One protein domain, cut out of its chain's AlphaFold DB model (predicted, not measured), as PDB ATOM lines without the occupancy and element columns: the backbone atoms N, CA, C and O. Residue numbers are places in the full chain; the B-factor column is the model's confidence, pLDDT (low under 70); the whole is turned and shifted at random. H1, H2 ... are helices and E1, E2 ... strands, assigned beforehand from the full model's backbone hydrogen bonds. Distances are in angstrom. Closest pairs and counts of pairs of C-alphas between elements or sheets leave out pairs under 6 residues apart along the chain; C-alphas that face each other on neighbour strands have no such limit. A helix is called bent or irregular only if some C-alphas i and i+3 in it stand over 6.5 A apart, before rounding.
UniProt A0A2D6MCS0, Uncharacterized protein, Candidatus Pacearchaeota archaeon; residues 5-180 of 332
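This is residues 5 to 180 of the 332 residues of an uncharacterized protein of Candidatus Pacearchaeota archaeon (UniProt A0A2D6MCS0). Two strand-built lobes sit end to end along the longest axis, with E11 running on into E12 from one to the other. One lobe is a sandwich, two sheets face to face: the curled sheet E1 E14 E13 E3 E4, mixed, and the antiparallel pair E2 E12; the other is a folded sheet, bent back on itself, in which E8 E7 E11 face E6 E10 E9 with E5 as hinge, antiparallel throughout. The printed part has 176 residues, with E1 to E12, then H1, then E13 and E14 along the chain; the class is mostly strand. It is only just compact, close to loose, with a radius of gyration of the C-alphas of 18.8 A, and only just elongated, spanning 57 by 38 by 23 A.

Find C-alpha 5 at (-61.041, 0.216, -19.041), where E1, residues 5 to 8, begins. Next come E2, 13 to 18, E3, 30 to 35, and E4, 45 to 48. Then read E5, 56 to 60, E6, 66 to 69, E7, 87 to 91, E8, 101 to 104, E9, 106 to 110, E10, 113 to 116, and E11, 128 to 132. E12, 135 to 140, starts at (-44.955, -3.567, -22.841) and is 16.4 A long; H1 is 143 to 146. E13, 150 to 163, 35.8 A, bends by 66 degrees at residue 153. E14, 166 to 180, 36.8 A, bends by 71 degrees at residue 171 and ends at (-67.132, 1.583, -11.111).

Start at E1, parallel to E14: N 5 and O 176 are 2.9 A apart. E14 and E13 form a hairpin, N 157 to O 173 2.8 A; E13 and E3 are antiparallel, N 32 to O 158 2.9 A; E3 and E4 form a hairpin, N 33 to O 45 2.8 A. E2 and E12 are antiparallel, N 15 to O 138 2.8 A. The closest C-alphas of E4 and E12, Leu 47 and Gly 138, are 5.9 A apart. H1 only grazes the five-strand sheet with residues 144 to 146; it is too short for an O i to N i+4 pair, and its one O i to N i+3 pair is not within range. In the other sheet, look at N 89 and O 102 in hairpin E7 and E8, N 90 and O 130 for E7 and E11, N 58 and O 129 for E11 and E5, N 59 and O 68 in hairpin E5 and E6, N 67 and O 114 for E6 and E10, and N 115 and O 108 in hairpin E9 and E10, each 2.8 A.

The C-alphas farthest apart, of Ala 40 and Glu 62, are 58.1 A apart. The printed part has no cut; its long links are E2 to E3, E6 to E7 and E10 to E11. Mean pLDDT of the printed part is 73.0, with 50 residues under 70, among them 71 to 85 and 92 to 100.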
ATOM      1  N   TRP A   5     -61.696   0.346 -20.349       83.62
ATOM      2  CA  TRP A   5     -61.041   0.216 -19.041       83.62
ATOM      3  C   TRP A   5     -62.082   0.298 -17.932       83.62
ATOM      4  O   TRP A   5     -62.890   1.227 -17.894       83.62
ATOM      5  N   LYS A   6     -62.028  -0.659 -17.003       81.69
ATOM      6  CA  LYS A   6     -62.852  -0.667 -15.791       81.69
ATOM      7  C   LYS A   6     -61.977  -0.353 -14.584       81.69
ATOM      8  O   LYS A   6     -61.158  -1.166 -14.171       81.69
ATOM      9  N   ILE A   7     -62.162   0.838 -14.034       82.50
ATOM     10  CA  ILE A   7     -61.404   1.403 -12.920       82.50
ATOM     11  C   ILE A   7     -62.259   1.306 -11.663       82.50
ATOM     12  O   ILE A   7     -63.428   1.681 -11.681       82.50
ATOM     13  N   ARG A   8     -61.687   0.821 -10.559       81.25
ATOM     14  CA  ARG A   8     -62.381   0.823  -9.270       81.25
ATOM     15  C   ARG A   8     -62.306   2.211  -8.638       81.25
ATOM     16  O   ARG A   8     -61.217   2.756  -8.490       81.25
ATOM     17  N   ALA A   9     -63.444   2.733  -8.201       80.00
ATOM     18  CA  ALA A   9     -63.488   4.003  -7.505       80.00
ATOM     19  C   ALA A   9     -62.712   3.937  -6.172       80.00
ATOM     20  O   ALA A   9     -62.810   2.953  -5.436       80.00
ATOM     21  N   GLY A  10     -61.932   4.975  -5.872       76.94
ATOM     22  CA  GLY A  10     -61.106   5.098  -4.670       76.94
ATOM     23  C   GLY A  10     -59.829   4.251  -4.669       76.94
ATOM     24  O   GLY A  10     -59.174   4.159  -3.633       76.94
ATOM     25  N   ALA A  11     -59.460   3.622  -5.791       79.81
ATOM     26  CA  ALA A  11     -58.231   2.839  -5.911       79.81
ATOM     27  C   ALA A  11     -57.426   3.244  -7.159       79.81
ATOM     28  O   ALA A  11     -58.022   3.539  -8.197       79.81
ATOM     29  N   PRO A  12     -56.080   3.234  -7.093       82.31
ATOM     30  CA  PRO A  12     -55.257   3.431  -8.278       82.31
ATOM     31  C   PRO A  12     -55.473   2.284  -9.273       82.31
ATOM     32  O   PRO A  12     -55.630   1.126  -8.879       82.31
ATOM     33  N   TYR A  13     -55.453   2.599 -10.565       83.00
ATOM     34  CA  TYR A  13     -55.598   1.617 -11.638       83.00
ATOM     35  C   TYR A  13     -54.306   1.485 -12.439       83.00
ATOM     36  O   TYR A  13     -53.789   2.469 -12.969       83.00
ATOM     37  N   THR A  14     -53.791   0.261 -12.549       85.69
ATOM     38  CA  THR A  14     -52.613  -0.024 -13.372       85.69
ATOM     39  C   THR A  14     -53.035  -0.175 -14.827       85.69
ATOM     40  O   THR A  14     -53.661  -1.162 -15.211       85.69
ATOM     41  N   VAL A  15     -52.659   0.796 -15.651       83.69
ATOM     42  CA  VAL A  15     -52.813   0.724 -17.102       83.69
ATOM     43  C   VAL A  15     -51.665  -0.107 -17.650       83.69
ATOM     44  O   VAL A  15     -50.508   0.272 -17.490       83.69
ATOM     45  N   ILE A  16     -51.980  -1.215 -18.318       83.94
ATOM     46  CA  ILE A  16     -51.015  -1.969 -19.120       83.94
ATOM     47  C   ILE A  16     -51.232  -1.581 -20.576       83.94
ATOM     48  O   ILE A  16     -52.329  -1.725 -21.119       83.94
ATOM     49  N   TRP A  17     -50.179  -1.088 -21.211       80.94
ATOM     50  CA  TRP A  17     -50.216  -0.613 -22.581       80.94
ATOM     51  C   TRP A  17     -49.090  -1.220 -23.400       80.94
ATOM     52  O   TRP A  17     -47.981  -1.444 -22.919       80.94
ATOM     53  N   GLN A  18     -49.387  -1.473 -24.666       81.06
ATOM     54  CA  GLN A  18     -48.432  -2.009 -25.611       81.06
ATOM     55  C   GLN A  18     -48.238  -1.015 -26.743       81.06
ATOM     56  O   GLN A  18     -49.206  -0.670 -27.427       81.06
ATOM     57  N   ALA A  19     -46.998  -0.580 -26.959       77.31
ATOM     58  CA  ALA A  19     -46.746   0.410 -27.990       77.31
ATOM     59  C   ALA A  19     -46.891  -0.217 -29.395       77.31
ATOM     60  O   ALA A  19     -46.501  -1.372 -29.615       77.31
ATOM     61  N   PRO A  20     -47.477   0.513 -30.363       75.00
ATOM     62  CA  PRO A  20     -47.730  -0.013 -31.705       75.00
ATOM     63  C   PRO A  20     -46.441  -0.223 -32.515       75.00
ATOM     64  O   PRO A  20     -46.405  -1.099 -33.383       75.00
ATOM     65  N   SER A  21     -45.401   0.553 -32.204       76.50
ATOM     66  CA  SER A  21     -44.058   0.532 -32.786       76.50
ATOM     67  C   SER A  21     -43.002   0.461 -31.680       76.50
ATOM     68  O   SER A  21     -43.302   0.742 -30.517       76.50
ATOM     69  N   ARG A  22     -41.771   0.073 -32.031       77.44
ATOM     70  CA  ARG A  22     -40.657   0.014 -31.079       77.44
ATOM     71  C   ARG A  22     -40.393   1.392 -30.468       77.44
ATOM     72  O   ARG A  22     -40.238   2.368 -31.196       77.44
ATOM     73  N   VAL A  23     -40.254   1.422 -29.147       75.69
ATOM     74  CA  VAL A  23     -39.860   2.610 -28.386       75.69
ATOM     75  C   VAL A  23     -38.373   2.522 -28.039       75.69
ATOM     76  O   VAL A  23     -37.923   1.535 -27.447       75.69
ATOM     77  N   ALA A  24     -37.603   3.538 -28.431       69.75
ATOM     78  CA  ALA A  24     -36.171   3.609 -28.149       69.75
ATOM     79  C   ALA A  24     -35.891   3.719 -26.638       69.75
ATOM     80  O   ALA A  24     -36.748   4.117 -25.849       69.75
ATOM     81  N   VAL A  25     -34.682   3.340 -26.224       64.62
ATOM     82  CA  VAL A  25     -34.242   3.491 -24.828       64.62
ATOM     83  C   VAL A  25     -34.124   4.985 -24.512       64.62
ATOM     84  O   VAL A  25     -33.483   5.699 -25.276       64.62
ATOM     85  N   GLY A  26     -34.740   5.441 -23.416       65.25
ATOM     86  CA  GLY A  26     -34.804   6.859 -23.033       65.25
ATOM     87  C   GLY A  26     -35.917   7.671 -23.710       65.25
ATOM     88  O   GLY A  26     -35.976   8.878 -23.522       65.25
ATOM     89  N   GLY A  27     -36.777   7.027 -24.511       69.62
ATOM     90  CA  GLY A  27     -37.971   7.636 -25.102       69.62
ATOM     91  C   GLY A  27     -39.248   7.149 -24.424       69.62
ATOM     92  O   GLY A  27     -40.149   6.678 -25.119       69.62
ATOM     93  N   GLU A  28     -39.298   7.148 -23.087       78.88
ATOM     94  CA  GLU A  28     -40.437   6.635 -22.322       78.88
ATOM     95  C   GLU A  28     -41.765   7.207 -22.853       78.88
ATOM     96  O   GLU A  28     -41.919   8.424 -22.985       78.88
ATOM     97  N   PRO A  29     -42.741   6.345 -23.184       79.69
ATOM     98  CA  PRO A  29     -43.985   6.792 -23.767       79.69
ATOM     99  C   PRO A  29     -44.827   7.491 -22.705       79.69
ATOM    100  O   PRO A  29     -45.010   6.993 -21.589       79.69
ATOM    101  N   VAL A  30     -45.398   8.623 -23.095       82.50
ATOM    102  CA  VAL A  30     -46.388   9.333 -22.290       82.50
ATOM    103  C   VAL A  30     -47.761   9.049 -22.877       82.50
ATOM    104  O   VAL A  30     -47.991   9.253 -24.073       82.50
ATOM    105  N   LEU A  31     -48.670   8.558 -22.037       82.12
ATOM    106  CA  LEU A  31     -50.072   8.390 -22.397       82.12
ATOM    107  C   LEU A  31     -50.872   9.573 -21.877       82.12
ATOM    108  O   LEU A  31     -50.897   9.826 -20.678       82.12
ATOM    109  N   THR A  32     -51.564  10.266 -22.772       82.75
ATOM    110  CA  THR A  32     -52.539  11.294 -22.401       82.75
ATOM    111  C   THR A  32     -53.936  10.727 -22.584       82.75
ATOM    112  O   THR A  32     -54.279  10.257 -23.669       82.75
ATOM    113  N   VAL A  33     -54.732  10.752 -21.521       81.62
ATOM    114  CA  VAL A  33     -56.135  10.348 -21.520       81.62
ATOM    115  C   VAL A  33     -56.974  11.616 -21.523       81.62
ATOM    116  O   VAL A  33     -57.125  12.274 -20.494       81.62
ATOM    117  N   ARG A  34     -57.523  11.950 -22.690       80.12
ATOM    118  CA  ARG A  34     -58.451  13.072 -22.836       80.12
ATOM    119  C   ARG A  34     -59.875  12.578 -22.667       80.12
ATOM    120  O   ARG A  34     -60.318  11.714 -23.420       80.12
ATOM    121  N   LEU A  35     -60.596  13.134 -21.702       75.69
ATOM    122  CA  LEU A  35     -61.987  12.785 -21.431       75.69
ATOM    123  C   LEU A  35     -62.905  13.671 -22.276       75.69
ATOM    124  O   LEU A  35     -62.740  14.890 -22.310       75.69
ATOM    125  N   SER A  36     -63.882  13.088 -22.978       67.44
ATOM    126  CA  SER A  36     -64.808  13.886 -23.783       67.44
ATOM    127  C   SER A  36     -65.822  14.576 -22.862       67.44
ATOM    128  O   SER A  36     -66.816  13.964 -22.494       67.44
ATOM    129  N   ALA A  37     -65.534  15.810 -22.446       54.38
ATOM    130  CA  ALA A  37     -66.428  16.916 -22.055       54.38
ATOM    131  C   ALA A  37     -67.765  16.660 -21.302       54.38
ATOM    132  O   ALA A  37     -68.590  17.569 -21.251       54.38
ATOM    133  N   VAL A  38     -68.021  15.496 -20.693       53.09
ATOM    134  CA  VAL A  38     -69.231  15.286 -19.870       53.09
ATOM    135  C   VAL A  38     -69.126  16.054 -18.545       53.09
ATOM    136  O   VAL A  38     -70.147  16.425 -17.984       53.09
ATOM    137  N   ASP A  39     -67.910  16.405 -18.116       52.06
ATOM    138  CA  ASP A  39     -67.651  17.385 -17.061       52.06
ATOM    139  C   ASP A  39     -66.479  18.275 -17.475       52.06
ATOM    140  O   ASP A  39     -65.349  17.806 -17.590       52.06
ATOM    141  N   ALA A  40     -66.719  19.575 -17.654       51.91
ATOM    142  CA  ALA A  40     -65.690  20.575 -17.968       51.91
ATOM    143  C   ALA A  40     -64.657  20.799 -16.834       51.91
ATOM    144  O   ALA A  40     -63.872  21.739 -16.897       51.91
ATOM    145  N   ALA A  41     -64.694  19.971 -15.787       56.34
ATOM    146  CA  ALA A  41     -63.866  20.052 -14.587       56.34
ATOM    147  C   ALA A  41     -62.767  18.973 -14.524       56.34
ATOM    148  O   ALA A  41     -62.062  18.896 -13.521       56.34
ATOM    149  N   LEU A  42     -62.652  18.113 -15.542       63.88
ATOM    150  CA  LEU A  42     -61.592  17.109 -15.618       63.88
ATOM    151  C   LEU A  42     -60.573  17.508 -16.685       63.88
ATOM    152  O   LEU A  42     -60.902  17.546 -17.871       63.88
ATOM    153  N   ASP A  43     -59.353  17.800 -16.240       70.81
ATOM    154  CA  ASP A  43     -58.212  18.060 -17.114       70.81
ATOM    155  C   ASP A  43     -57.738  16.772 -17.813       70.81
ATOM    156  O   ASP A  43     -58.076  15.652 -17.413       70.81
ATOM    157  N   ASP A  44     -56.946  16.936 -18.876       77.50
ATOM    158  CA  ASP A  44     -56.265  15.820 -19.534       77.50
ATOM    159  C   ASP A  44     -55.365  15.094 -18.519       77.50
ATOM    160  O   ASP A  44     -54.527  15.708 -17.854       77.50
ATOM    161  N   ILE A  45     -55.510  13.771 -18.420       81.88
ATOM    162  CA  ILE A  45     -54.733  12.977 -17.467       81.88
ATOM    163  C   ILE A  45     -53.497  12.429 -18.165       81.88
ATOM    164  O   ILE A  45     -53.594  11.631 -19.101       81.88
ATOM    165  N   THR A  46     -52.328  12.815 -17.666       84.00
ATOM    166  CA  THR A  46     -51.038  12.372 -18.194       84.00
ATOM    167  C   THR A  46     -50.481  11.224 -17.359       84.00
ATOM    168  O   THR A  46     -50.303  11.337 -16.147       84.00
ATOM    169  N   LEU A  47     -50.173  10.111 -18.019       85.38
ATOM    170  CA  LEU A  47     -49.593   8.911 -17.432       85.38
ATOM    171  C   LEU A  47     -48.172   8.725 -17.958       85.38
ATOM    172  O   LEU A  47     -47.962   8.446 -19.141       85.38
ATOM    173  N   ASN A  48     -47.203   8.812 -17.050       85.44
ATOM    174  CA  ASN A  48     -45.835   8.401 -17.331       85.44
ATOM    175  C   ASN A  48     -45.753   6.881 -17.239       85.44
ATOM    176  O   ASN A  48     -46.100   6.295 -16.207       85.44
ATOM    177  N   LEU A  49     -45.320   6.242 -18.320       85.06
ATOM    178  CA  LEU A  49     -45.222   4.796 -18.363       85.06
ATOM    179  C   LEU A  49     -43.812   4.316 -18.041       85.06
ATOM    180  O   LEU A  49     -42.824   4.807 -18.578       85.06
ATOM    181  N   ALA A  50     -43.736   3.277 -17.219       83.94
ATOM    182  CA  ALA A  50     -42.523   2.520 -16.976       83.94
ATOM    183  C   ALA A  50     -42.557   1.213 -17.768       83.94
ATOM    184  O   ALA A  50     -43.608   0.594 -17.960       83.94
ATOM    185  N   ARG A  51     -41.393   0.762 -18.230       80.69
ATOM    186  CA  ARG A  51     -41.292  -0.508 -18.947       80.69
ATOM    187  C   ARG A  51     -41.587  -1.661 -17.985       80.69
ATOM    188  O   ARG A  51     -40.966  -1.756 -16.928       80.69
ATOM    189  N   LEU A  52     -42.507  -2.556 -18.351       78.25
ATOM    190  CA  LEU A  52     -42.913  -3.661 -17.472       78.25
ATOM    191  C   LEU A  52     -41.838  -4.756 -17.393       78.25
ATOM    192  O   LEU A  52     -41.739  -5.474 -16.398       78.25
ATOM    193  N   ARG A  53     -41.033  -4.906 -18.453       76.81
ATOM    194  CA  ARG A  53     -39.949  -5.889 -18.534       76.81
ATOM    195  C   ARG A  53     -38.695  -5.266 -19.132       76.81
ATOM    196  O   ARG A  53     -38.744  -4.654 -20.192       76.81
ATOM    197  N   ALA A  54     -37.565  -5.465 -18.462       73.81
ATOM    198  CA  ALA A  54     -36.265  -5.117 -19.017       73.81
ATOM    199  C   ALA A  54     -35.939  -5.995 -20.236       73.81
ATOM    200  O   ALA A  54     -36.444  -7.114 -20.361       73.81
ATOM    201  N   ASN A  55     -35.065  -5.496 -21.109       76.81
ATOM    202  CA  ASN A  55     -34.588  -6.262 -22.254       76.81
ATOM    203  C   ASN A  55     -33.823  -7.495 -21.777       76.81
ATOM    204  O   ASN A  55     -33.032  -7.424 -20.833       76.81
ATOM    205  N   THR A  56     -34.042  -8.622 -22.451       76.69
ATOM    206  CA  THR A  56     -33.382  -9.881 -22.097       76.69
ATOM    207  C   THR A  56     -32.563 -10.373 -23.273       76.69
ATOM    208  O   THR A  56     -33.070 -10.479 -24.386       76.69
ATOM    209  N   THR A  57     -31.304 -10.732 -23.036       81.00
ATOM    210  CA  THR A  57     -30.499 -11.378 -24.074       81.00
ATOM    211  C   THR A  57     -31.064 -12.765 -24.368       81.00
ATOM    212  O   THR A  57     -31.306 -13.568 -23.456       81.00
ATOM    213  N   VAL A  58     -31.266 -13.048 -25.645       82.12
ATOM    214  CA  VAL A  58     -31.775 -14.312 -26.166       82.12
ATOM    215  C   VAL A  58     -30.755 -14.933 -27.101       82.12
ATOM    216  O   VAL A  58     -29.920 -14.254 -27.701       82.12
ATOM    217  N   ARG A  59     -30.842 -16.247 -27.230       79.31
ATOM    218  CA  ARG A  59     -30.164 -17.003 -28.268       79.31
ATOM    219  C   ARG A  59     -31.213 -17.815 -29.008       79.31
ATOM    220  O   ARG A  59     -32.064 -18.445 -28.376       79.31
ATOM    221  N   VAL A  60     -31.157 -17.787 -30.332       68.69
ATOM    222  CA  VAL A  60     -31.963 -18.679 -31.162       68.69
ATOM    223  C   VAL A  60     -31.320 -20.054 -31.038       68.69
ATOM    224  O   VAL A  60     -30.229 -20.304 -31.549       68.69
ATOM    225  N   CYS A  61     -31.928 -20.917 -30.233       58.44
ATOM    226  CA  CYS A  61     -31.431 -22.261 -29.978       58.44
ATOM    227  C   CYS A  61     -32.497 -23.241 -30.447       58.44
ATOM    228  O   CYS A  61     -33.653 -23.119 -30.060       58.44
ATOM    229  N   GLU A  62     -32.085 -24.225 -31.244       59.56
ATOM    230  CA  GLU A  62     -32.853 -25.430 -31.596       59.56
ATOM    231  C   GLU A  62     -33.947 -25.259 -32.661       59.56
ATOM    232  O   GLU A  62     -34.106 -26.152 -33.487       59.56
ATOM    233  N   SER A  63     -34.690 -24.150 -32.688       72.88
ATOM    234  CA  SER A  63     -35.771 -23.944 -33.663       72.88
ATOM    235  C   SER A  63     -36.073 -22.465 -33.884       72.88
ATOM    236  O   SER A  63     -36.099 -21.693 -32.933       72.88
ATOM    237  N   MET A  64     -36.407 -22.083 -35.119       81.00
ATOM    238  CA  MET A  64     -36.822 -20.713 -35.461       81.00
ATOM    239  C   MET A  64     -38.139 -20.293 -34.790       81.00
ATOM    240  O   MET A  64     -38.453 -19.110 -34.732       81.00
ATOM    241  N   ALA A  65     -38.903 -21.247 -34.248       83.44
ATOM    242  CA  ALA A  65     -40.135 -20.996 -33.503       83.44
ATOM    243  C   ALA A  65     -39.913 -20.791 -31.990       83.44
ATOM    244  O   ALA A  65     -40.880 -20.588 -31.248       83.44
ATOM    245  N   ALA A  66     -38.672 -20.880 -31.497       83.06
ATOM    246  CA  ALA A  66     -38.381 -20.764 -30.074       83.06
ATOM    247  C   ALA A  66     -37.083 -20.000 -29.786       83.06
ATOM    248  O   ALA A  66     -36.048 -20.202 -30.413       83.06
ATOM    249  N   LEU A  67     -37.128 -19.153 -28.760       82.94
ATOM    250  CA  LEU A  67     -35.975 -18.422 -28.250       82.94
ATOM    251  C   LEU A  67     -35.577 -18.955 -26.875       82.94
ATOM    252  O   LEU A  67     -36.430 -19.186 -26.013       82.94
ATOM    253  N   HIS A  68     -34.272 -19.101 -26.649       84.56
ATOM    254  CA  HIS A  68     -33.722 -19.434 -25.343       84.56
ATOM    255  C   HIS A  68     -33.195 -18.174 -24.647       84.56
ATOM    256  O   HIS A  68     -32.304 -17.482 -25.138       84.56
ATOM    257  N   LEU A  69     -33.727 -17.874 -23.467       79.75
ATOM    258  CA  LEU A  69     -33.378 -16.703 -22.671       79.75
ATOM    259  C   LEU A  69     -32.121 -16.974 -21.831       79.75
ATOM    260  O   LEU A  69     -32.035 -17.927 -21.047       79.75
ATOM    261  N   THR A  70     -31.137 -16.081 -21.944       74.44
ATOM    262  CA  THR A  70     -29.865 -16.148 -21.194       74.44
ATOM    263  C   THR A  70     -30.031 -15.936 -19.691       74.44
ATOM    264  O   THR A  70     -29.148 -16.307 -18.925       74.44
ATOM    265  N   ARG A  71     -31.180 -15.448 -19.230       67.06
ATOM    266  CA  ARG A  71     -31.609 -15.450 -17.828       67.06
ATOM    267  C   ARG A  71     -33.105 -15.734 -17.805       67.06
ATOM    268  O   ARG A  71     -33.789 -15.402 -18.768       67.06
ATOM    269  N   ALA A  72     -33.621 -16.326 -16.727       60.28
ATOM    270  CA  ALA A  72     -35.063 -16.280 -16.505       60.28
ATOM    271  C   ALA A  72     -35.496 -14.810 -16.594       60.28
ATOM    272  O   ALA A  72     -34.873 -13.954 -15.954       60.28
ATOM    273  N   ALA A  73     -36.497 -14.509 -17.426       56.50
ATOM    274  CA  ALA A  73     -37.125 -13.197 -17.366       56.50
ATOM    275  C   ALA A  73     -37.549 -13.008 -15.904       56.50
ATOM    276  O   ALA A  73     -38.123 -13.932 -15.327       56.50
ATOM    277  N   GLY A  74     -37.151 -11.900 -15.274       50.03
ATOM    278  CA  GLY A  74     -37.432 -11.671 -13.856       50.03
ATOM    279  C   GLY A  74     -38.914 -11.885 -13.536       50.03
ATOM    280  O   GLY A  74     -39.752 -11.860 -14.439       50.03
ATOM    281  N   ALA A  75     -39.225 -12.092 -12.255       42.78
ATOM    282  CA  ALA A  75     -40.584 -12.259 -11.742       42.78
ATOM    283  C   ALA A  75     -41.410 -10.962 -11.881       42.78
ATOM    284  O   ALA A  75     -41.807 -10.348 -10.901       42.78
ATOM    285  N   ALA A  76     -41.637 -10.506 -13.109       42.31
ATOM    286  CA  ALA A  76     -42.809  -9.719 -13.429       42.31
ATOM    287  C   ALA A  76     -44.002 -10.687 -13.416       42.31
ATOM    288  O   ALA A  76     -43.814 -11.853 -13.801       42.31
ATOM    289  N   PRO A  77     -45.198 -10.235 -12.992       39.06
ATOM    290  CA  PRO A  77     -46.403 -11.053 -13.048       39.06
ATOM    291  C   PRO A  77     -46.513 -11.668 -14.443       39.06
ATOM    292  O   PRO A  77     -45.987 -11.095 -15.410       39.06
ATOM    293  N   GLU A  78     -47.073 -12.880 -14.476       40.75
ATOM    294  CA  GLU A  78     -47.319 -13.722 -15.648       40.75
ATOM    295  C   GLU A  78     -47.322 -12.928 -16.943       40.75
ATOM    296  O   GLU A  78     -47.896 -11.841 -17.004       40.75
ATOM    297  N   ILE A  79     -46.711 -13.484 -17.998       44.22
ATOM    298  CA  ILE A  79     -47.059 -13.066 -19.356       44.22
ATOM    299  C   ILE A  79     -48.571 -12.958 -19.365       44.22
ATOM    300  O   ILE A  79     -49.247 -13.981 -19.268       44.22
ATOM    301  N   VAL A  80     -49.079 -11.719 -19.374       40.00
ATOM    302  CA  VAL A  80     -50.500 -11.495 -19.511       40.00
ATOM    303  C   VAL A  80     -50.777 -12.200 -20.808       40.00
ATOM    304  O   VAL A  80     -50.189 -11.886 -21.846       40.00
ATOM    305  N   SER A  81     -51.549 -13.262 -20.659       37.09
ATOM    306  CA  SER A  81     -51.993 -14.208 -21.653       37.09
ATOM    307  C   SER A  81     -52.885 -13.484 -22.658       37.09
ATOM    308  O   SER A  81     -54.066 -13.789 -22.813       37.09
ATOM    309  N   THR A  82     -52.350 -12.457 -23.298       41.09
ATOM    310  CA  THR A  82     -52.800 -11.963 -24.578       41.09
ATOM    311  C   THR A  82     -51.883 -12.631 -25.588       41.09
ATOM    312  O   THR A  82     -50.750 -12.177 -25.773       41.09
ATOM    313  N   PRO A  83     -52.333 -13.734 -26.214       39.53
ATOM    314  CA  PRO A  83     -51.729 -14.201 -27.452       39.53
ATOM    315  C   PRO A  83     -51.568 -12.988 -28.376       39.53
ATOM    316  O   PRO A  83     -52.542 -12.272 -28.618       39.53
ATOM    317  N   GLY A  84     -50.345 -12.708 -28.829       44.47
ATOM    318  CA  GLY A  84     -50.077 -11.581 -29.732       44.47
ATOM    319  C   GLY A  84     -49.414 -10.353 -29.103       44.47
ATOM    320  O   GLY A  84     -49.427  -9.280 -29.710       44.47
ATOM    321  N   GLY A  85     -48.801 -10.479 -27.924       58.97
ATOM    322  CA  GLY A  85     -47.926  -9.434 -27.400       58.97
ATOM    323  C   GLY A  85     -46.695  -9.224 -28.294       58.97
ATOM    324  O   GLY A  85     -45.679  -9.849 -28.049       58.97
ATOM    325  N   ARG A  86     -46.762  -8.326 -29.289       71.38
ATOM    326  CA  ARG A  86     -45.608  -7.754 -30.022       71.38
ATOM    327  C   ARG A  86     -44.417  -7.410 -29.108       71.38
ATOM    328  O   ARG A  86     -44.496  -6.506 -28.271       71.38
ATOM    329  N   ALA A  87     -43.307  -8.091 -29.332       80.12
ATOM    330  CA  ALA A  87     -41.974  -7.711 -28.889       80.12
ATOM    331  C   ALA A  87     -41.088  -7.507 -30.129       80.12
ATOM    332  O   ALA A  87     -41.513  -7.794 -31.246       80.12
ATOM    333  N   PHE A  88     -39.872  -7.004 -29.946       82.88
ATOM    334  CA  PHE A  88     -38.909  -6.877 -31.040       82.88
ATOM    335  C   PHE A  88     -37.649  -7.658 -30.712       82.88
ATOM    336  O   PHE A  88     -37.144  -7.582 -29.592       82.88
ATOM    337  N   LEU A  89     -37.150  -8.415 -31.678       84.44
ATOM    338  CA  LEU A  89     -35.848  -9.040 -31.607       84.44
ATOM    339  C   LEU A  89     -34.825  -8.075 -32.198       84.44
ATOM    340  O   LEU A  89     -34.949  -7.645 -33.339       84.44
ATOM    341  N   LEU A  90     -33.847  -7.705 -31.381       82.12
ATOM    342  CA  LEU A  90     -32.749  -6.827 -31.748       82.12
ATOM    343  C   LEU A  90     -31.527  -7.693 -32.015       82.12
ATOM    344  O   LEU A  90     -31.038  -8.372 -31.106       82.12
ATOM    345  N   GLY A  91     -31.054  -7.672 -33.254       75.19
ATOM    346  CA  GLY A  91     -29.837  -8.354 -33.659       75.19
ATOM    347  C   GLY A  91     -28.648  -7.758 -32.927       75.19
ATOM    348  O   GLY A  91     -28.664  -6.593 -32.509       75.19
ATOM    349  N   THR A  92     -27.601  -8.558 -32.742       66.31
ATOM    350  CA  THR A  92     -26.301  -8.001 -32.357       66.31
ATOM    351  C   THR A  92     -25.956  -6.905 -33.363       66.31
ATOM    352  O   THR A  92     -26.055  -7.143 -34.563       66.31
ATOM    353  N   ILE A  93     -25.622  -5.705 -32.881       51.19
ATOM    354  CA  ILE A  93     -25.299  -4.566 -33.746       51.19
ATOM    355  C   ILE A  93     -24.093  -4.965 -34.594       51.19
ATOM    356  O   ILE A  93     -22.966  -4.986 -34.101       51.19
ATOM    357  N   ASP A  94     -24.339  -5.302 -35.853       50.31
ATOM    358  CA  ASP A  94     -23.299  -5.333 -36.862       50.31
ATOM    359  C   ASP A  94     -22.970  -3.864 -37.189       50.31
ATOM    360  O   ASP A  94     -23.873  -3.111 -37.586       50.31
ATOM    361  N   PRO A  95     -21.720  -3.415 -36.979       40.09
ATOM    362  CA  PRO A  95     -21.319  -2.042 -37.267       40.09
ATOM    363  C   PRO A  95     -21.505  -1.643 -38.741       40.09
ATOM    364  O   PRO A  95     -21.541  -0.447 -39.018       40.09
ATOM    365  N   GLU A  96     -21.668  -2.593 -39.672       38.19
ATOM    366  CA  GLU A  96     -21.878  -2.312 -41.101       38.19
ATOM    367  C   GLU A  96     -23.349  -2.372 -41.550       38.19
ATOM    368  O   GLU A  96     -23.702  -1.751 -42.554       38.19
ATOM    369  N   ARG A  97     -24.228  -3.082 -40.825       42.47
ATOM    370  CA  ARG A  97     -25.638  -3.295 -41.228       42.47
ATOM    371  C   ARG A  97     -26.667  -2.527 -40.402       42.47
ATOM    372  O   ARG A  97     -27.828  -2.451 -40.799       42.47
ATOM    373  N   GLY A  98     -26.258  -1.930 -39.283       48.06
ATOM    374  CA  GLY A  98     -27.209  -1.463 -38.277       48.06
ATOM    375  C   GLY A  98     -27.874  -2.652 -37.573       48.06
ATOM    376  O   GLY A  98     -27.864  -3.778 -38.060       48.06
ATOM    377  N   GLY A  99     -28.413  -2.440 -36.371       61.34
ATOM    378  CA  GLY A  99     -29.091  -3.519 -35.651       61.34
ATOM    379  C   GLY A  99     -30.371  -3.933 -36.379       61.34
ATOM    380  O   GLY A  99     -31.287  -3.119 -36.486       61.34
ATOM    381  N   GLU A 100     -30.447  -5.176 -36.859       69.00
ATOM    382  CA  GLU A 100     -31.684  -5.745 -37.403       69.00
ATOM    383  C   GLU A 100     -32.765  -5.761 -36.310       69.00
ATOM    384  O   GLU A 100     -32.508  -6.150 -35.165       69.00
ATOM    385  N   VAL A 101     -33.966  -5.287 -36.647       78.00
ATOM    386  CA  VAL A 101     -35.112  -5.220 -35.733       78.00
ATOM    387  C   VAL A 101     -36.253  -6.021 -36.336       78.00
ATOM    388  O   VAL A 101     -36.911  -5.550 -37.260       78.00
ATOM    389  N   GLU A 102     -36.518  -7.200 -35.778       81.00
ATOM    390  CA  GLU A 102     -37.584  -8.085 -36.249       81.00
ATOM    391  C   GLU A 102     -38.763  -8.078 -35.263       81.00
ATOM    392  O   GLU A 102     -38.573  -8.343 -34.069       81.00
ATOM    393  N   PRO A 103     -39.997  -7.759 -35.691       81.94
ATOM    394  CA  PRO A 103     -41.168  -7.882 -34.833       81.94
ATOM    395  C   PRO A 103     -41.484  -9.358 -34.566       81.94
ATOM    396  O   PRO A 103     -41.667 -10.153 -35.480       81.94
ATOM    397  N   VAL A 104     -41.630  -9.724 -33.295       82.81
ATOM    398  CA  VAL A 104     -41.944 -11.093 -32.871       82.81
ATOM    399  C   VAL A 104     -43.206 -11.134 -32.021       82.81
ATOM    400  O   VAL A 104     -43.497 -10.213 -31.257       82.81
ATOM    401  N   SER A 105     -43.945 -12.240 -32.115       83.38
ATOM    402  CA  SER A 105     -45.171 -12.477 -31.342       83.38
ATOM    403  C   SER A 105     -44.988 -13.640 -30.361       83.38
ATOM    404  O   SER A 105     -45.294 -14.783 -30.704       83.38
ATOM    405  N   PRO A 106     -44.477 -13.385 -29.145       80.00
ATOM    406  CA  PRO A 106     -44.552 -14.282 -27.999       80.00
ATOM    407  C   PRO A 106     -45.919 -14.956 -27.811       80.00
ATOM    408  O   PRO A 106     -46.952 -14.287 -27.767       80.00
ATOM    409  N   VAL A 107     -45.912 -16.278 -27.630       77.25
ATOM    410  CA  VAL A 107     -47.107 -17.084 -27.313       77.25
ATOM    411  C   VAL A 107     -47.042 -17.643 -25.901       77.25
ATOM    412  O   VAL A 107     -48.026 -17.588 -25.170       77.25
ATOM    413  N   ALA A 108     -45.887 -18.173 -25.501       74.62
ATOM    414  CA  ALA A 108     -45.720 -18.802 -24.199       74.62
ATOM    415  C   ALA A 108     -44.287 -18.648 -23.694       74.62
ATOM    416  O   ALA A 108     -43.339 -18.692 -24.475       74.62
ATOM    417  N   LEU A 109     -44.128 -18.521 -22.379       75.94
ATOM    418  CA  LEU A 109     -42.835 -18.546 -21.704       75.94
ATOM    419  C   LEU A 109     -42.847 -19.636 -20.644       75.94
ATOM    420  O   LEU A 109     -43.546 -19.523 -19.641       75.94
ATOM    421  N   ALA A 110     -42.041 -20.666 -20.864       74.19
ATOM    422  CA  ALA A 110     -41.840 -21.759 -19.926       74.19
ATOM    423  C   ALA A 110     -40.380 -21.742 -19.458       74.19
ATOM    424  O   ALA A 110     -39.461 -22.098 -20.199       74.19
ATOM    425  N   GLY A 111     -40.151 -21.271 -18.232       75.69
ATOM    426  CA  GLY A 111     -38.806 -21.106 -17.680       75.69
ATOM    427  C   GLY A 111     -37.957 -20.137 -18.509       75.69
ATOM    428  O   GLY A 111     -38.137 -18.924 -18.443       75.69
ATOM    429  N   ARG A 112     -37.009 -20.678 -19.284       79.75
ATOM    430  CA  ARG A 112     -36.106 -19.913 -20.168       79.75
ATOM    431  C   ARG A 112     -36.441 -20.063 -21.648       79.75
ATOM    432  O   ARG A 112     -35.718 -19.529 -22.477       79.75
ATOM    433  N   ARG A 113     -37.515 -20.770 -21.991       81.31
ATOM    434  CA  ARG A 113     -37.939 -20.979 -23.374       81.31
ATOM    435  C   ARG A 113     -39.130 -20.088 -23.694       81.31
ATOM    436  O   ARG A 113     -40.167 -20.194 -23.045       81.31
ATOM    437  N   LEU A 114     -38.976 -19.244 -24.705       81.00
ATOM    438  CA  LEU A 114     -40.023 -18.396 -25.255       81.00
ATOM    439  C   LEU A 114     -40.481 -18.973 -26.596       81.00
ATOM    440  O   LEU A 114     -39.690 -19.043 -27.532       81.00
ATOM    441  N   ALA A 115     -41.737 -19.393 -26.687       83.06
ATOM    442  CA  ALA A 115     -42.354 -19.829 -27.933       83.06
ATOM    443  C   ALA A 115     -42.894 -18.624 -28.710       83.06
ATOM    444  O   ALA A 115     -43.513 -17.731 -28.120       83.06
ATOM    445  N   LEU A 116     -42.682 -18.622 -30.024       83.31
ATOM    446  CA  LEU A 116     -43.174 -17.601 -30.943       83.31
ATOM    447  C   LEU A 116     -44.375 -18.126 -31.735       83.31
ATOM    448  O   LEU A 116     -44.496 -19.322 -31.984       83.31
ATOM    449  N   GLN A 117     -45.259 -17.216 -32.136       83.38
ATOM    450  CA  GLN A 117     -46.433 -17.536 -32.949       83.38
ATOM    451  C   GLN A 117     -46.046 -17.912 -34.378       83.38
ATOM    452  O   GLN A 117     -46.633 -18.822 -34.956       83.38
ATOM    453  N   SER A 118     -45.054 -17.208 -34.917       82.56
ATOM    454  CA  SER A 118     -44.486 -17.451 -36.234       82.56
ATOM    455  C   SER A 118     -42.988 -17.701 -36.080       82.56
ATOM    456  O   SER A 118     -42.356 -17.033 -35.254       82.56
ATOM    457  N   PRO A 119     -42.420 -18.655 -36.835       84.94
ATOM    458  CA  PRO A 119     -40.981 -18.853 -36.857       84.94
ATOM    459  C   PRO A 119     -40.275 -17.621 -37.437       84.94
ATOM    460  O   PRO A 119     -40.818 -16.941 -38.305       84.94
ATOM    461  N   LEU A 120     -39.071 -17.355 -36.940       84.44
ATOM    462  CA  LEU A 120     -38.156 -16.344 -37.469       84.44
ATOM    463  C   LEU A 120     -37.621 -16.736 -38.857       84.44
ATOM    464  O   LEU A 120     -37.589 -17.923 -39.189       84.44
ATOM    465  N   GLY A 121     -37.173 -15.749 -39.639       81.75
ATOM    466  CA  GLY A 121     -36.482 -15.974 -40.910       81.75
ATOM    467  C   GLY A 121     -35.077 -16.550 -40.715       81.75
ATOM    468  O   GLY A 121     -34.454 -16.333 -39.674       81.75
ATOM    469  N   ASP A 122     -34.596 -17.315 -41.701       80.38
ATOM    470  CA  ASP A 122     -33.352 -18.103 -41.646       80.38
ATOM    471  C   ASP A 122     -32.113 -17.292 -41.234       80.38
ATOM    472  O   ASP A 122     -31.176 -17.843 -40.653       80.38
ATOM    473  N   GLU A 123     -32.117 -15.979 -41.471       77.06
ATOM    474  CA  GLU A 123     -31.075 -15.051 -41.045       77.06
ATOM    475  C   GLU A 123     -30.802 -15.098 -39.534       77.06
ATOM    476  O   GLU A 123     -29.661 -14.925 -39.113       77.06
ATOM    477  N   TRP A 124     -31.799 -15.444 -38.714       76.75
ATOM    478  CA  TRP A 124     -31.677 -15.516 -37.257       76.75
ATOM    479  C   TRP A 124     -31.121 -16.845 -36.731       76.75
ATOM    480  O   TRP A 124     -30.920 -16.997 -35.520       76.75
ATOM    481  N   TYR A 125     -30.858 -17.831 -37.594       76.88
ATOM    482  CA  TYR A 125     -30.426 -19.154 -37.154       76.88
ATOM    483  C   TYR A 125     -29.089 -19.092 -36.395       76.88
ATOM    484  O   TYR A 125     -28.087 -18.582 -36.886       76.88
ATOM    485  N   GLN A 126     -29.080 -19.620 -35.163       71.81
ATOM    486  CA  GLN A 126     -27.946 -19.592 -34.223       71.81
ATOM    487  C   GLN A 126     -27.426 -18.199 -33.829       71.81
ATOM    488  O   GLN A 126     -26.400 -18.106 -33.145       71.81
ATOM    489  N   GLN A 127     -28.143 -17.127 -34.166       77.69
ATOM    490  CA  GLN A 127     -27.778 -15.787 -33.738       77.69
ATOM    491  C   GLN A 127     -28.134 -15.530 -32.264       77.69
ATOM    492  O   GLN A 127     -29.016 -16.158 -31.662       77.69
ATOM    493  N   SER A 128     -27.417 -14.580 -31.667       77.38
ATOM    494  CA  SER A 128     -27.778 -13.956 -30.396       77.38
ATOM    495  C   SER A 128     -28.411 -12.594 -30.639       77.38
ATOM    496  O   SER A 128     -28.063 -11.903 -31.590       77.38
ATOM    497  N   GLY A 129     -29.297 -12.185 -29.742       80.31
ATOM    498  CA  GLY A 129     -29.920 -10.873 -29.800       80.31
ATOM    499  C   GLY A 129     -30.458 -10.445 -28.446       80.31
ATOM    500  O   GLY A 129     -30.236 -11.104 -27.426       80.31
ATOM    501  N   GLN A 130     -31.196  -9.347 -28.428       81.75
ATOM    502  CA  GLN A 130     -31.973  -8.918 -27.271       81.75
ATOM    503  C   GLN A 130     -33.446  -8.875 -27.632       81.75
ATOM    504  O   GLN A 130     -33.811  -8.329 -28.666       81.75
ATOM    505  N   ILE A 131     -34.298  -9.422 -26.769       81.62
ATOM    506  CA  ILE A 131     -35.733  -9.198 -26.890       81.62
ATOM    507  C   ILE A 131     -36.113  -7.911 -26.154       81.62
ATOM    508  O   ILE A 131     -35.824  -7.742 -24.966       81.62
ATOM    509  N   ASP A 132     -36.750  -7.013 -26.891       81.75
ATOM    510  CA  ASP A 132     -37.301  -5.744 -26.446       81.75
ATOM    511  C   ASP A 132     -38.804  -5.920 -26.205       81.75
ATOM    512  O   ASP A 132     -39.612  -6.031 -27.137       81.75
ATOM    513  N   TRP A 133     -39.173  -6.023 -24.929       78.75
ATOM    514  CA  TRP A 133     -40.560  -6.169 -24.509       78.75
ATOM    515  C   TRP A 133     -41.229  -4.801 -24.581       78.75
ATOM    516  O   TRP A 133     -41.096  -3.986 -23.671       78.75
ATOM    517  N   ASN A 134     -41.974  -4.557 -25.656       79.44
ATOM    518  CA  ASN A 134     -42.650  -3.285 -25.898       79.44
ATOM    519  C   ASN A 134     -43.936  -3.114 -25.064       79.44
ATOM    520  O   ASN A 134     -44.983  -2.696 -25.564       79.44
ATOM    521  N   LEU A 135     -43.863  -3.517 -23.797       82.00
ATOM    522  CA  LEU A 135     -44.955  -3.567 -22.841       82.00
ATOM    523  C   LEU A 135     -44.647  -2.623 -21.685       82.00
ATOM    524  O   LEU A 135     -43.607  -2.717 -21.027       82.00
ATOM    525  N   TRP A 136     -45.585  -1.730 -21.437       83.19
ATOM    526  CA  TRP A 136     -45.430  -0.598 -20.551       83.19
ATOM    527  C   TRP A 136     -46.575  -0.572 -19.547       83.19
ATOM    528  O   TRP A 136     -47.681  -1.031 -19.836       83.19
ATOM    529  N   ALA A 137     -46.309  -0.041 -18.361       85.00
ATOM    530  CA  ALA A 137     -47.312   0.129 -17.330       85.00
ATOM    531  C   ALA A 137     -47.238   1.520 -16.709       85.00
ATOM    532  O   ALA A 137     -46.159   2.046 -16.449       85.00
ATOM    533  N   GLY A 138     -48.404   2.097 -16.459       85.06
ATOM    534  CA  GLY A 138     -48.573   3.360 -15.752       85.06
ATOM    535  C   GLY A 138     -49.635   3.215 -14.680       85.06
ATOM    536  O   GLY A 138     -50.461   2.305 -14.732       85.06
ATOM    537  N   THR A 139     -49.622   4.118 -13.706       85.38
ATOM    538  CA  THR A 139     -50.655   4.151 -12.667       85.38
ATOM    539  C   THR A 139     -51.536   5.367 -12.866       85.38
ATOM    540  O   THR A 139     -51.060   6.497 -12.837       85.38
ATOM    541  N   LEU A 140     -52.827   5.120 -13.044       82.56
ATOM    542  CA  LEU A 140     -53.866   6.131 -13.045       82.56
ATOM    543  C   LEU A 140     -54.343   6.339 -11.605       82.56
ATOM    544  O   LEU A 140     -55.013   5.475 -11.038       82.56
ATOM    545  N   SER A 141     -53.963   7.468 -11.011       77.50
ATOM    546  CA  SER A 141     -54.267   7.820  -9.616       77.50
ATOM    547  C   SER A 141     -55.000   9.152  -9.463       77.50
ATOM    548  O   SER A 141     -55.111   9.651  -8.345       77.50
ATOM    549  N   ASP A 142     -55.461   9.752 -10.564       73.38
ATOM    550  CA  ASP A 142     -56.125  11.053 -10.529       73.38
ATOM    551  C   ASP A 142     -57.395  10.992  -9.669       73.38
ATOM    552  O   ASP A 142     -58.365  10.313 -10.016       73.38
ATOM    553  N   ALA A 143     -57.373  11.705  -8.541       66.88
ATOM    554  CA  ALA A 143     -58.446  11.737  -7.555       66.88
ATOM    555  C   ALA A 143     -59.785  12.206  -8.148       66.88
ATOM    556  O   ALA A 143     -60.839  11.746  -7.710       66.88
ATOM    557  N   ALA A 144     -59.761  13.091  -9.148       61.22
ATOM    558  CA  ALA A 144     -60.966  13.611  -9.778       61.22
ATOM    559  C   ALA A 144     -61.646  12.552 -10.664       61.22
ATOM    560  O   ALA A 144     -62.877  12.507 -10.747       61.22
ATOM    561  N   LEU A 145     -60.857  11.647 -11.255       68.12
ATOM    562  CA  LEU A 145     -61.374  10.508 -12.008       68.12
ATOM    563  C   LEU A 145     -61.733   9.328 -11.098       68.12
ATOM    564  O   LEU A 145     -62.802   8.749 -11.262       68.12
ATOM    565  N   VAL A 146     -60.875   8.957 -10.141       66.50
ATOM    566  CA  VAL A 146     -61.067   7.718  -9.370       66.50
ATOM    567  C   VAL A 146     -62.068   7.854  -8.225       66.50
ATOM    568  O   VAL A 146     -62.579   6.838  -7.783       66.50
ATOM    569  N   ASN A 147     -62.406   9.041  -7.717       66.38
ATOM    570  CA  ASN A 147     -63.257   9.121  -6.516       66.38
ATOM    571  C   ASN A 147     -64.763   9.082  -6.793       66.38
ATOM    572  O   ASN A 147     -65.535   8.769  -5.892       66.38
ATOM    573  N   THR A 148     -65.195   9.392  -8.017       66.19
ATOM    574  CA  THR A 148     -66.622   9.423  -8.370       66.19
ATOM    575  C   THR A 148     -66.935   8.326  -9.383       66.19
ATOM    576  O   THR A 148     -66.328   8.324 -10.454       66.19
ATOM    577  N   PRO A 149     -67.882   7.414  -9.099       70.12
ATOM    578  CA  PRO A 149     -68.357   6.452 -10.084       70.12
ATOM    579  C   PRO A 149     -68.922   7.168 -11.312       70.12
ATOM    580  O   PRO A 149     -69.787   8.033 -11.209       70.12
ATOM    581  N   ARG A 150     -68.417   6.814 -12.489       76.12
ATOM    582  CA  ARG A 150     -68.780   7.405 -13.777       76.12
ATOM    583  C   ARG A 150     -68.696   6.317 -14.830       76.12
ATOM    584  O   ARG A 150     -67.698   5.611 -14.917       76.12
ATOM    585  N   ARG A 151     -69.728   6.158 -15.645       74.81
ATOM    586  CA  ARG A 151     -69.807   5.052 -16.607       74.81
ATOM    587  C   ARG A 151     -69.746   5.583 -18.029       74.81
ATOM    588  O   ARG A 151     -70.290   6.647 -18.307       74.81
ATOM    589  N   SER A 152     -69.137   4.804 -18.920       76.44
ATOM    590  CA  SER A 152     -69.117   5.070 -20.358       76.44
ATOM    591  C   SER A 152     -68.555   6.447 -20.716       76.44
ATOM    592  O   SER A 152     -69.082   7.105 -21.609       76.44
ATOM    593  N   ILE A 153     -67.506   6.894 -20.020       77.06
ATOM    594  CA  ILE A 153     -66.830   8.147 -20.351       77.06
ATOM    595  C   ILE A 153     -66.032   7.901 -21.634       77.06
ATOM    596  O   ILE A 153     -65.089   7.101 -21.607       77.06
ATOM    597  N   PRO A 154     -66.384   8.545 -22.758       80.44
ATOM    598  CA  PRO A 154     -65.584   8.440 -23.962       80.44
ATOM    599  C   PRO A 154     -64.246   9.112 -23.685       80.44
ATOM    600  O   PRO A 154     -64.193  10.227 -23.155       80.44
ATOM    601  N   ALA A 155     -63.168   8.421 -24.016       79.12
ATOM    602  CA  ALA A 155     -61.833   8.935 -23.840       79.12
ATOM    603  C   ALA A 155     -60.987   8.659 -25.074       79.12
ATOM    604  O   ALA A 155     -61.167   7.669 -25.782       79.12
ATOM    605  N   THR A 156     -60.036   9.544 -25.303       82.38
ATOM    606  CA  THR A 156     -59.066   9.405 -26.373       82.38
ATOM    607  C   THR A 156     -57.700   9.225 -25.736       82.38
ATOM    608  O   THR A 156     -57.250  10.066 -24.957       82.38
ATOM    609  N   LEU A 157     -57.058   8.104 -26.052       80.88
ATOM    610  CA  LEU A 157     -55.688   7.826 -25.667       80.88
ATOM    611  C   LEU A 157     -54.752   8.340 -26.743       80.88
ATOM    612  O   LEU A 157     -54.795   7.855 -27.874       80.88
ATOM    613  N   SER A 158     -53.873   9.258 -26.378       81.06
ATOM    614  CA  SER A 158     -52.790   9.716 -27.238       81.06
ATOM    615  C   SER A 158     -51.452   9.266 -26.676       81.06
ATOM    616  O   SER A 158     -51.220   9.340 -25.471       81.06
ATOM    617  N   TYR A 159     -50.580   8.793 -27.560       79.31
ATOM    618  CA  TYR A 159     -49.219   8.383 -27.233       79.31
ATOM    619  C   TYR A 159     -48.231   9.303 -27.943       79.31
ATOM    620  O   TYR A 159     -48.245   9.410 -29.176       79.31
ATOM    621  N   THR A 160     -47.363   9.930 -27.155       76.56
ATOM    622  CA  THR A 160     -46.199  10.665 -27.648       76.56
ATOM    623  C   THR A 160     -44.916   9.930 -27.289       76.56
ATOM    624  O   THR A 160     -44.781   9.425 -26.171       76.56
ATOM    625  N   GLN A 161     -43.974   9.899 -28.226       70.69
ATOM    626  CA  GLN A 161     -42.618   9.409 -28.003       70.69
ATOM    627  C   GLN A 161     -41.651  10.577 -28.080       70.69
ATOM    628  O   GLN A 161     -41.708  11.336 -29.050       70.69
ATOM    629  N   ASP A 162     -40.761  10.701 -27.101       65.62
ATOM    630  CA  ASP A 162     -39.642  11.622 -27.239       65.62
ATOM    631  C   ASP A 162     -38.621  11.044 -28.225       65.62
ATOM    632  O   ASP A 162     -38.234   9.872 -28.156       65.62
ATOM    633  N   THR A 163     -38.250  11.861 -29.198       64.56
ATOM    634  CA  THR A 163     -37.216  11.564 -30.192       64.56
ATOM    635  C   THR A 163     -36.166  12.660 -30.099       64.56
ATOM    636  O   THR A 163     -36.442  13.713 -29.538       64.56
ATOM    637  N   ASP A 164     -34.982  12.489 -30.687       59.81
ATOM    638  CA  ASP A 164     -33.909  13.502 -30.622       59.81
ATOM    639  C   ASP A 164     -34.289  14.888 -31.227       59.81
ATOM    640  O   ASP A 164     -33.482  15.816 -31.218       59.81
ATOM    641  N   GLY A 165     -35.517  15.053 -31.745       59.72
ATOM    642  CA  GLY A 165     -36.121  16.316 -32.186       59.72
ATOM    643  C   GLY A 165     -37.354  16.771 -31.384       59.72
ATOM    644  O   GLY A 165     -38.047  17.685 -31.831       59.72
ATOM    645  N   GLY A 166     -37.638  16.151 -30.234       59.16
ATOM    646  CA  GLY A 166     -38.771  16.438 -29.349       59.16
ATOM    647  C   GLY A 166     -39.900  15.393 -29.393       59.16
ATOM    648  O   GLY A 166     -39.819  14.402 -30.134       59.16
ATOM    649  N   PRO A 167     -40.982  15.614 -28.616       64.19
ATOM    650  CA  PRO A 167     -42.096  14.681 -28.513       64.19
ATOM    651  C   PRO A 167     -42.932  14.659 -29.796       64.19
ATOM    652  O   PRO A 167     -43.531  15.658 -30.196       64.19
ATOM    653  N   VAL A 168     -43.020  13.487 -30.421       71.56
ATOM    654  CA  VAL A 168     -43.839  13.242 -31.613       71.56
ATOM    655  C   VAL A 168     -45.098  12.487 -31.205       71.56
ATOM    656  O   VAL A 168     -45.012  11.443 -30.559       71.56
ATOM    657  N   LEU A 169     -46.278  12.988 -31.586       71.62
ATOM    658  CA  LEU A 169     -47.534  12.242 -31.469       71.62
ATOM    659  C   LEU A 169     -47.525  11.090 -32.472       71.62
ATOM    660  O   LEU A 169     -47.476  11.315 -33.680       71.62
ATOM    661  N   VAL A 170     -47.601   9.858 -31.976       72.00
ATOM    662  CA  VAL A 170     -47.447   8.662 -32.814       72.00
ATOM    663  C   VAL A 170     -48.777   7.952 -33.046       72.00
ATOM    664  O   VAL A 170     -48.983   7.350 -34.098       72.00
ATOM    665  N   SER A 171     -49.696   7.980 -32.078       75.38
ATOM    666  CA  SER A 171     -50.973   7.284 -32.225       75.38
ATOM    667  C   SER A 171     -52.063   7.857 -31.334       75.38
ATOM    668  O   SER A 171     -51.792   8.351 -30.238       75.38
ATOM    669  N   THR A 172     -53.297   7.713 -31.814       79.81
ATOM    670  CA  THR A 172     -54.522   8.057 -31.103       79.81
ATOM    671  C   THR A 172     -55.475   6.868 -31.155       79.81
ATOM    672  O   THR A 172     -55.658   6.261 -32.211       79.81
ATOM    673  N   THR A 173     -56.058   6.495 -30.020       81.75
ATOM    674  CA  THR A 173     -57.021   5.393 -29.915       81.75
ATOM    675  C   THR A 173     -58.193   5.801 -29.042       81.75
ATOM    676  O   THR A 173     -58.001   6.201 -27.896       81.75
ATOM    677  N   ASP A 174     -59.405   5.643 -29.563       83.62
ATOM    678  CA  ASP A 174     -60.617   5.846 -28.777       83.62
ATOM    679  C   ASP A 174     -60.863   4.656 -27.848       83.62
ATOM    680  O   ASP A 174     -60.720   3.488 -28.233       83.62
ATOM    681  N   LEU A 175     -61.255   4.966 -26.619       84.94
ATOM    682  CA  LEU A 175     -61.590   3.999 -25.589       84.94
ATOM    683  C   LEU A 175     -62.767   4.486 -24.742       84.94
ATOM    684  O   LEU A 175     -63.153   5.654 -24.757       84.94
ATOM    685  N   LEU A 176     -63.324   3.560 -23.978       82.88
ATOM    686  CA  LEU A 176     -64.409   3.813 -23.053       82.88
ATOM    687  C   LEU A 176     -63.926   3.568 -21.622       82.88
ATOM    688  O   LEU A 176     -63.433   2.487 -21.299       82.88
ATOM    689  N   LEU A 177     -64.042   4.575 -20.761       80.44
ATOM    690  CA  LEU A 177     -63.685   4.464 -19.351       80.44
ATOM    691  C   LEU A 177     -64.937   4.243 -18.507       80.44
ATOM    692  O   LEU A 177     -65.921   4.980 -18.598       80.44
ATOM    693  N   HIS A 178     -64.866   3.251 -17.631       81.31
ATOM    694  CA  HIS A 178     -65.865   2.995 -16.608       81.31
ATOM    695  C   HIS A 178     -65.194   3.066 -15.243       81.31
ATOM    696  O   HIS A 178     -64.453   2.166 -14.861       81.31
ATOM    697  N   VAL A 179     -65.468   4.125 -14.494       79.56
ATOM    698  CA  VAL A 179     -65.165   4.220 -13.070       79.56
ATOM    699  C   VAL A 179     -66.335   3.601 -12.312       79.56
ATOM    700  O   VAL A 179     -67.424   4.165 -12.234       79.56
ATOM    701  N   VAL A 180     -66.125   2.400 -11.792       80.44
ATOM    702  CA  VAL A 180     -67.132   1.583 -11.111       80.44
ATOM    703  C   VAL A 180     -66.790   1.467  -9.635       80.44
ATOM    704  O   VAL A 180     -65.622   1.413  -9.267       80.44
TER     705      VAL A 180